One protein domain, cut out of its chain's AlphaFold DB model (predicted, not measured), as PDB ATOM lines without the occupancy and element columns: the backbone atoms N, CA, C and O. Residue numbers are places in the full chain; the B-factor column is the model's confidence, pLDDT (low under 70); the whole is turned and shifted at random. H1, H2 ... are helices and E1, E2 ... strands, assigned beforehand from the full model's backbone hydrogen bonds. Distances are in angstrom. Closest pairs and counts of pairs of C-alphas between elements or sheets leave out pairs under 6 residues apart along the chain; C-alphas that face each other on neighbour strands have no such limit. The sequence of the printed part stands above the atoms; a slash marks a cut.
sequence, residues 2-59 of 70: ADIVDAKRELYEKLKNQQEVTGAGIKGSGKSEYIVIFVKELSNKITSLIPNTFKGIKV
ATOM      1  N   ALA A   2       7.939 -16.807 -51.415       59.66
ATOM      2  CA  ALA A   2       7.175 -15.696 -52.007       59.66
ATOM      3  C   ALA A   2       5.942 -16.154 -52.823       59.66
ATOM      4  O   ALA A   2       4.883 -15.538 -52.741       59.66
ATOM      5  N   ASP A   3       6.039 -17.299 -53.508       81.62
ATOM      6  CA  ASP A   3       5.050 -17.725 -54.514       81.62
ATOM      7  C   ASP A   3       3.617 -17.864 -53.987       81.62
ATOM      8  O   ASP A   3       2.666 -17.427 -54.633       81.62
ATOM      9  N   ILE A   4       3.426 -18.438 -52.793       83.25
ATOM     10  CA  ILE A   4       2.073 -18.646 -52.260       83.25
ATOM     11  C   ILE A   4       1.450 -17.357 -51.706       83.25
ATOM     12  O   ILE A   4       0.228 -17.201 -51.712       83.25
ATOM     13  N   VAL A   5       2.273 -16.406 -51.254       85.38
ATOM     14  CA  VAL A   5       1.803 -15.094 -50.786       85.38
ATOM     15  C   VAL A   5       1.272 -14.279 -51.959       85.38
ATOM     16  O   VAL A   5       0.188 -13.694 -51.847       85.38
ATOM     17  N   ASP A   6       1.984 -14.314 -53.083       89.25
ATOM     18  CA  ASP A   6       1.569 -13.659 -54.319       89.25
ATOM     19  C   ASP A   6       0.357 -14.362 -54.942       89.25
ATOM     20  O   ASP A   6      -0.638 -13.701 -55.243       89.25
ATOM     21  N   ALA A   7       0.348 -15.700 -54.993       87.38
ATOM     22  CA  ALA A   7      -0.808 -16.472 -55.453       87.38
ATOM     23  C   ALA A   7      -2.070 -16.207 -54.610       87.38
ATOM     24  O   ALA A   7      -3.165 -16.050 -55.154       87.38
ATOM     25  N   LYS A   8      -1.937 -16.083 -53.279       91.12
ATOM     26  CA  LYS A   8      -3.035 -15.671 -52.385       91.12
ATOM     27  C   LYS A   8      -3.553 -14.284 -52.759       91.12
ATOM     28  O   LYS A   8      -4.766 -14.079 -52.786       91.12
ATOM     29  N   ARG A   9      -2.653 -13.325 -53.001       88.88
ATOM     30  CA  ARG A   9      -3.023 -11.946 -53.341       88.88
ATOM     31  C   ARG A   9      -3.755 -11.892 -54.678       88.88
ATOM     32  O   ARG A   9      -4.821 -11.291 -54.740       88.88
ATOM     33  N   GLU A  10      -3.234 -12.555 -55.704       89.56
ATOM     34  CA  GLU A  10      -3.864 -12.612 -57.025       89.56
ATOM     35  C   GLU A  10      -5.246 -13.276 -56.963       89.56
ATOM     36  O   GLU A  10      -6.221 -12.761 -57.515       89.56
ATOM     37  N   LEU A  11      -5.359 -14.392 -56.236       87.38
ATOM     38  CA  LEU A  11      -6.630 -15.084 -56.056       87.38
ATOM     39  C   LEU A  11      -7.650 -14.215 -55.309       87.38
ATOM     40  O   LEU A  11      -8.809 -14.142 -55.715       87.38
ATOM     41  N   TYR A  12      -7.229 -13.521 -54.249       88.12
ATOM     42  CA  TYR A  12      -8.105 -12.605 -53.522       88.12
ATOM     43  C   TYR A  12      -8.554 -11.429 -54.392       88.12
ATOM     44  O   TYR A  12      -9.733 -11.105 -54.398       88.12
ATOM     45  N   GLU A  13      -7.665 -10.826 -55.179       89.19
ATOM     46  CA  GLU A  13      -8.008  -9.716 -56.077       89.19
ATOM     47  C   GLU A  13      -9.048 -10.105 -57.140       89.19
ATOM     48  O   GLU A  13      -9.925  -9.302 -57.459       89.19
ATOM     49  N   LYS A  14      -9.016 -11.349 -57.637       88.56
ATOM     50  CA  LYS A  14     -10.050 -11.887 -58.543       88.56
ATOM     51  C   LYS A  14     -11.393 -12.099 -57.840       88.56
ATOM     52  O   LYS A  14     -12.447 -11.936 -58.452       88.56
ATOM     53  N   LEU A  15     -11.360 -12.480 -56.565       83.69
ATOM     54  CA  LEU A  15     -12.536 -12.899 -55.803       83.69
ATOM     55  C   LEU A  15     -13.149 -11.797 -54.927       83.69
ATOM     56  O   LEU A  15     -14.311 -11.919 -54.556       83.69
ATOM     57  N   LYS A  16     -12.434 -10.710 -54.616       81.56
ATOM     58  CA  LYS A  16     -12.885  -9.649 -53.692       81.56
ATOM     59  C   LYS A  16     -14.135  -8.898 -54.153       81.56
ATOM     60  O   LYS A  16     -14.819  -8.295 -53.337       81.56
ATOM     61  N   ASN A  17     -14.422  -8.924 -55.456       83.88
ATOM     62  CA  ASN A  17     -15.631  -8.322 -56.022       83.88
ATOM     63  C   ASN A  17     -16.869  -9.215 -55.827       83.88
ATOM     64  O   ASN A  17     -17.989  -8.773 -56.068       83.88
ATOM     65  N   GLN A  18     -16.684 -10.468 -55.397       79.00
ATOM     66  CA  GLN A  18     -17.780 -11.346 -55.011       79.00
ATOM     67  C   GLN A  18     -18.274 -10.930 -53.624       79.00
ATOM     68  O   GLN A  18     -17.511 -10.948 -52.660       79.00
ATOM     69  N   GLN A  19     -19.567 -10.623 -53.507       70.00
ATOM     70  CA  GLN A  19     -20.217 -10.212 -52.250       70.00
ATOM     71  C   GLN A  19     -19.990 -11.204 -51.094       70.00
ATOM     72  O   GLN A  19     -20.035 -10.848 -49.915       70.00
ATOM     73  N   GLU A  20     -19.735 -12.462 -51.442       78.00
ATOM     74  CA  GLU A  20     -19.613 -13.570 -50.511       78.00
ATOM     75  C   GLU A  20     -18.208 -13.716 -49.922       78.00
ATOM     76  O   GLU A  20     -18.086 -14.413 -48.923       78.00
ATOM     77  N   VAL A  21     -17.164 -13.091 -50.481       81.00
ATOM     78  CA  VAL A  21     -15.765 -13.268 -50.048       81.00
ATOM     79  C   VAL A  21     -15.344 -12.139 -49.107       81.00
ATOM     80  O   VAL A  21     -15.431 -10.965 -49.447       81.00
ATOM     81  N   THR A  22     -14.865 -12.484 -47.909       81.69
ATOM     82  CA  THR A  22     -14.445 -11.516 -46.874       81.69
ATOM     83  C   THR A  22     -12.946 -11.423 -46.672       81.69
ATOM     84  O   THR A  22     -12.480 -10.487 -46.026       81.69
ATOM     85  N   GLY A  23     -12.178 -12.381 -47.183       84.38
ATOM     86  CA  GLY A  23     -10.731 -12.374 -47.024       84.38
ATOM     87  C   GLY A  23     -10.057 -13.607 -47.602       84.38
ATOM     88  O   GLY A  23     -10.712 -14.571 -48.000       84.38
ATOM     89  N   ALA A  24      -8.727 -13.594 -47.579       87.44
ATOM     90  CA  ALA A  24      -7.897 -14.745 -47.900       87.44
ATOM     91  C   ALA A  24      -6.727 -14.865 -46.914       87.44
ATOM     92  O   ALA A  24      -6.134 -13.866 -46.504       87.44
ATOM     93  N   GLY A  25      -6.376 -16.094 -46.553       87.94
ATOM     94  CA  GLY A  25      -5.245 -16.438 -45.698       87.94
ATOM     95  C   GLY A  25      -4.416 -17.571 -46.293       87.94
ATOM     96  O   GLY A  25      -4.762 -18.130 -47.330       87.94
ATOM     97  N   ILE A  26      -3.319 -17.915 -45.628       89.38
ATOM     98  CA  ILE A  26      -2.526 -19.113 -45.920       89.38
ATOM     99  C   ILE A  26      -2.532 -19.965 -44.659       89.38
ATOM    100  O   ILE A  26      -2.419 -19.438 -43.550       89.38
ATOM    101  N   LYS A  27      -2.709 -21.274 -44.818       87.38
ATOM    102  CA  LYS A  27      -2.661 -22.241 -43.724       87.38
ATOM    103  C   LYS A  27      -1.794 -23.426 -44.143       87.38
ATOM    104  O   LYS A  27      -1.764 -23.794 -45.311       87.38
ATOM    105  N   GLY A  28      -1.092 -24.009 -43.179       80.00
ATOM    106  CA  GLY A  28      -0.118 -25.074 -43.408       80.00
ATOM    107  C   GLY A  28       1.194 -24.781 -42.686       80.00
ATOM    108  O   GLY A  28       1.372 -23.700 -42.133       80.00
ATOM    109  N   SER A  29       2.084 -25.768 -42.649       68.38
ATOM    110  CA  SER A  29       3.457 -25.618 -42.159       68.38
ATOM    111  C   SER A  29       4.365 -26.569 -42.940       68.38
ATOM    112  O   SER A  29       3.982 -27.710 -43.212       68.38
ATOM    113  N   GLY A  30       5.554 -26.111 -43.329       70.94
ATOM    114  CA  GLY A  30       6.524 -26.919 -44.072       70.94
ATOM    115  C   GLY A  30       6.199 -27.049 -45.565       70.94
ATOM    116  O   GLY A  30       6.091 -26.052 -46.263       70.94
ATOM    117  N   LYS A  31       6.093 -28.283 -46.077       70.75
ATOM    118  CA  LYS A  31       5.995 -28.578 -47.525       70.75
ATOM    119  C   LYS A  31       4.592 -28.417 -48.132       70.75
ATOM    120  O   LYS A  31       4.450 -28.558 -49.342       70.75
ATOM    121  N   SER A  32       3.577 -28.145 -47.313       75.19
ATOM    122  CA  SER A  32       2.173 -28.125 -47.739       75.19
ATOM    123  C   SER A  32       1.474 -26.876 -47.215       75.19
ATOM    124  O   SER A  32       0.734 -26.920 -46.230       75.19
ATOM    125  N   GLU A  33       1.743 -25.746 -47.860       83.62
ATOM    126  CA  GLU A  33       1.002 -24.505 -47.652       83.62
ATOM    127  C   GLU A  33      -0.181 -24.450 -48.632       83.62
ATOM    128  O   GLU A  33      -0.055 -24.823 -49.798       83.62
ATOM    129  N   TYR A  34      -1.345 -23.999 -48.167       86.50
ATOM    130  CA  TYR A  34      -2.542 -23.844 -48.994       86.50
ATOM    131  C   TYR A  34      -3.252 -22.519 -48.710       86.50
ATOM    132  O   TYR A  34      -3.247 -22.003 -47.588       86.50
ATOM    133  N   ILE A  35      -3.876 -21.966 -49.751       88.31
ATOM    134  CA  ILE A  35      -4.641 -20.721 -49.674       88.31
ATOM    135  C   ILE A  35      -6.034 -21.026 -49.113       88.31
ATOM    136  O   ILE A  35      -6.710 -21.954 -49.552       88.31
ATOM    137  N   VAL A  36      -6.474 -20.229 -48.145       86.94
ATOM    138  CA  VAL A  36      -7.797 -20.314 -47.517       86.94
ATOM    139  C   VAL A  36      -8.596 -19.076 -47.906       86.94
ATOM    140  O   VAL A  36      -8.131 -17.964 -47.673       86.94
ATOM    141  N   ILE A  37      -9.797 -19.249 -48.460       85.62
ATOM    142  CA  ILE A  37     -10.722 -18.149 -48.770       85.62
ATOM    143  C   ILE A  37     -11.815 -18.098 -47.703       85.62
ATOM    144  O   ILE A  37     -12.474 -19.100 -47.428       85.62
ATOM    145  N   PHE A  38     -12.006 -16.931 -47.095       81.81
ATOM    146  CA  PHE A  38     -13.065 -16.695 -46.122       81.81
ATOM    147  C   PHE A  38     -14.322 -16.213 -46.841       81.81
ATOM    148  O   PHE A  38     -14.265 -15.255 -47.613       81.81
ATOM    149  N   VAL A  39     -15.454 -16.870 -46.574       80.25
ATOM    150  CA  VAL A  39     -16.756 -16.532 -47.160       80.25
ATOM    151  C   VAL A  39     -17.773 -16.131 -46.086       80.25
ATOM    152  O   VAL A  39     -17.916 -16.809 -45.071       80.25
ATOM    153  N   LYS A  40     -18.487 -15.020 -46.296       69.25
ATOM    154  CA  LYS A  40     -19.483 -14.437 -45.376       69.25
ATOM    155  C   LYS A  40     -20.844 -15.111 -45.459       69.25
ATOM    156  O   LYS A  40     -21.532 -15.270 -44.453       69.25
ATOM    157  N   GLU A  41     -21.265 -15.434 -46.677       68.19
ATOM    158  CA  GLU A  41     -22.690 -15.571 -46.991       68.19
ATOM    159  C   GLU A  41     -23.149 -17.000 -47.261       68.19
ATOM    160  O   GLU A  41     -24.350 -17.224 -47.405       68.19
ATOM    161  N   LEU A  42     -22.250 -17.990 -47.219       66.06
ATOM    162  CA  LEU A  42     -22.651 -19.390 -47.377       66.06
ATOM    163  C   LEU A  42     -23.723 -19.768 -46.342       66.06
ATOM    164  O   LEU A  42     -24.727 -20.401 -46.655       66.06
ATOM    165  N   SER A  43     -23.552 -19.283 -45.108       66.69
ATOM    166  CA  SER A  43     -24.527 -19.473 -44.040       66.69
ATOM    167  C   SER A  43     -25.848 -18.753 -44.312       66.69
ATOM    168  O   SER A  43     -26.880 -19.315 -43.984       66.69
ATOM    169  N   ASN A  44     -25.836 -17.549 -44.909       66.75
ATOM    170  CA  ASN A  44     -27.065 -16.827 -45.281       66.75
ATOM    171  C   ASN A  44     -27.864 -17.622 -46.319       66.75
ATOM    172  O   ASN A  44     -29.048 -17.872 -46.094       66.75
ATOM    173  N   LYS A  45     -27.199 -18.085 -47.388       69.19
ATOM    174  CA  LYS A  45     -27.802 -18.917 -48.442       69.19
ATOM    175  C   LYS A  45     -28.393 -20.219 -47.902       69.19
ATOM    176  O   LYS A  45     -29.479 -20.615 -48.306       69.19
ATOM    177  N   ILE A  46     -27.711 -20.879 -46.966       71.50
ATOM    178  CA  ILE A  46     -28.236 -22.095 -46.331       71.50
ATOM    179  C   ILE A  46     -29.444 -21.759 -45.450       71.50
ATOM    180  O   ILE A  46     -30.474 -22.421 -45.542       71.50
ATOM    181  N   THR A  47     -29.360 -20.709 -44.626       69.81
ATOM    182  CA  THR A  47     -30.468 -20.332 -43.738       69.81
ATOM    183  C   THR A  47     -31.705 -19.845 -44.490       69.81
ATOM    184  O   THR A  47     -32.807 -20.084 -44.013       69.81
ATOM    185  N   SER A  48     -31.558 -19.227 -45.668       72.69
ATOM    186  CA  SER A  48     -32.702 -18.802 -46.489       72.69
ATOM    187  C   SER A  48     -33.487 -19.965 -47.097       72.69
ATOM    188  O   SER A  48     -34.637 -19.781 -47.478       72.69
ATOM    189  N   LEU A  49     -32.887 -21.156 -47.193       78.00
ATOM    190  CA  LEU A  49     -33.568 -22.369 -47.659       78.00
ATOM    191  C   LEU A  49     -34.360 -23.066 -46.544       78.00
ATOM    192  O   LEU A  49     -35.146 -23.967 -46.827       78.00
ATOM    193  N   ILE A  50     -34.155 -22.678 -45.281       78.94
ATOM    194  CA  ILE A  50     -34.870 -23.271 -44.153       78.94
ATOM    195  C   ILE A  50     -36.273 -22.656 -44.108       78.94
ATOM    196  O   ILE A  50     -36.404 -21.443 -43.933       78.94
ATOM    197  N   PRO A  51     -37.339 -23.460 -44.248       80.31
ATOM    198  CA  PRO A  51     -38.689 -22.933 -44.216       80.31
ATOM    199  C   PRO A  51     -39.025 -22.412 -42.814       80.31
ATOM    200  O   PRO A  51     -38.775 -23.076 -41.808       80.31
ATOM    201  N   ASN A  52     -39.688 -21.256 -42.751       81.44
ATOM    202  CA  ASN A  52     -40.194 -20.679 -41.498       81.44
ATOM    203  C   ASN A  52     -41.269 -21.559 -40.832       81.44
ATOM    204  O   ASN A  52     -41.659 -21.326 -39.687       81.44
ATOM    205  N   THR A  53     -41.810 -22.546 -41.553       82.94
ATOM    206  CA  THR A  53     -42.820 -23.482 -41.057       82.94
ATOM    207  C   THR A  53     -42.581 -24.874 -41.633       82.94
ATOM    208  O   THR A  53     -42.506 -25.040 -42.847       82.94
ATOM    209  N   PHE A  54     -42.494 -25.885 -40.771       81.31
ATOM    210  CA  PHE A  54     -42.369 -27.289 -41.159       81.31
ATOM    211  C   PHE A  54     -43.506 -28.079 -40.511       81.31
ATOM    212  O   PHE A  54     -43.642 -28.082 -39.290       81.31
ATOM    213  N   LYS A  55     -44.361 -28.709 -41.330       86.94
ATOM    214  CA  LYS A  55     -45.555 -29.451 -40.873       86.94
ATOM    215  C   LYS A  55     -46.475 -28.639 -39.936       86.94
ATOM    216  O   LYS A  55     -46.981 -29.159 -38.951       86.94
ATOM    217  N   GLY A  56     -46.665 -27.349 -40.227       88.31
ATOM    218  CA  GLY A  56     -47.515 -26.451 -39.429       88.31
ATOM    219  C   GLY A  56     -46.857 -25.866 -38.172       88.31
ATOM    220  O   GLY A  56     -47.477 -25.058 -37.488       88.31
ATOM    221  N   ILE A  57     -45.599 -26.213 -37.881       87.31
ATOM    222  CA  ILE A  57     -44.860 -25.720 -36.711       87.31
ATOM    223  C   ILE A  57     -43.866 -24.646 -37.155       87.31
ATOM    224  O   ILE A  57     -43.124 -24.853 -38.116       87.31
ATOM    225  N   LYS A  58     -43.833 -23.500 -36.459       86.12
ATOM    226  CA  LYS A  58     -42.844 -22.440 -36.711       86.12
ATOM    227  C   LYS A  58     -41.438 -22.938 -36.384       86.12
ATOM    228  O   LYS A  58     -41.201 -23.439 -35.288       86.12
ATOM    229  N   VAL A  59     -40.509 -22.757 -37.316       81.00
ATOM    230  CA  VAL A  59     -39.109 -23.177 -37.175       81.00
ATOM    231  C   VAL A  59     -38.216 -21.944 -37.239       81.00
ATOM    232  O   VAL A  59     -38.446 -21.056 -38.058       81.00
TER     233      VAL A  59
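What this domain is: This is residues 2 to 59 of the 70 residues of an uncharacterized protein of Niastella caeni (UniProt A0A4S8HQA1). What shape do these atoms make? A two-stranded hairpin, E1 and E2, with the helix H1 packed on it makes a body at one end, and from E2 a thin arm runs away from that body through the short helix H2 to a small hooked tail, whose residues 52 to 58 stand free. The arm makes much of the length, and the C-alphas span 57 by 26 by 9 A along their three main axes. What is it built of? The printed part has 58 residues with two named helices and two named strands in the order H1, E1, E2, H2, the class is mixed, helices and strands, and the sheet has the order E1 - E2, antiparallel. The whole is extended, with a radius of gyration of the C-alphas of 17.5 A.

How they stand to each other: How are the strands paired? E1, residues 21 to 27, and E2, residues 34 to 39, form a hairpin of antiparallel neighbours, with 155 degrees between their directions. N 25 and O 36 are 2.8 A apart and N 34 and O 27 are 2.9 A apart, both within hydrogen-bond range. How near is the first helix? H1, residues 3 to 15, has 9 pairs of C-alphas within 8 A of E1, the closest being those of Tyr 12 and Ala 24 at 6.0 A. With E2 it has 4 such pairs, the closest being those of Lys 8 and Ile 35, also at 6.0 A. Where is the other helix? H2, residues 42 to 48, is apart from H1 and from E1. In both H1 and H2 every O i to N i+4 pair is within hydrogen-bond range.

Where its parts are: Where do the strands run? E1 goes from Val 21 to Lys 27, 17.1 A from first to last C-alpha, and E2 from Tyr 34 to Val 39, 16.1 A. C-alpha 21 is at (-15.765, -13.268, -50.048). Where are the helices? H1 goes from Asp 3, with its C-alpha at (5.050, -17.725, -54.514), to Leu 15, 18.3 A. H2 goes from Leu 42 to Ser 48, 10.1 A, and C-alpha 48 is at (-32.702, -18.802, -46.489).

The domain as a whole: How far does it reach? The two C-alphas farthest apart, those of Ala 2 and Gly 56, are 57.1 A apart. How is it linked? The printed part has no cut; the links H1 to E1 and E2 to H2 are tight, and the link E1 to E2, of 6 residues, is short. What follows H2? Residues 53 to 54 pair with residues 57 to 58, antiparallel, in stretches too short to be named. Where is the model less sure? The mean pLDDT of the printed part is 80.6, and residue 2, residue 29, residues 40 to 45 and residue 47 are under 70.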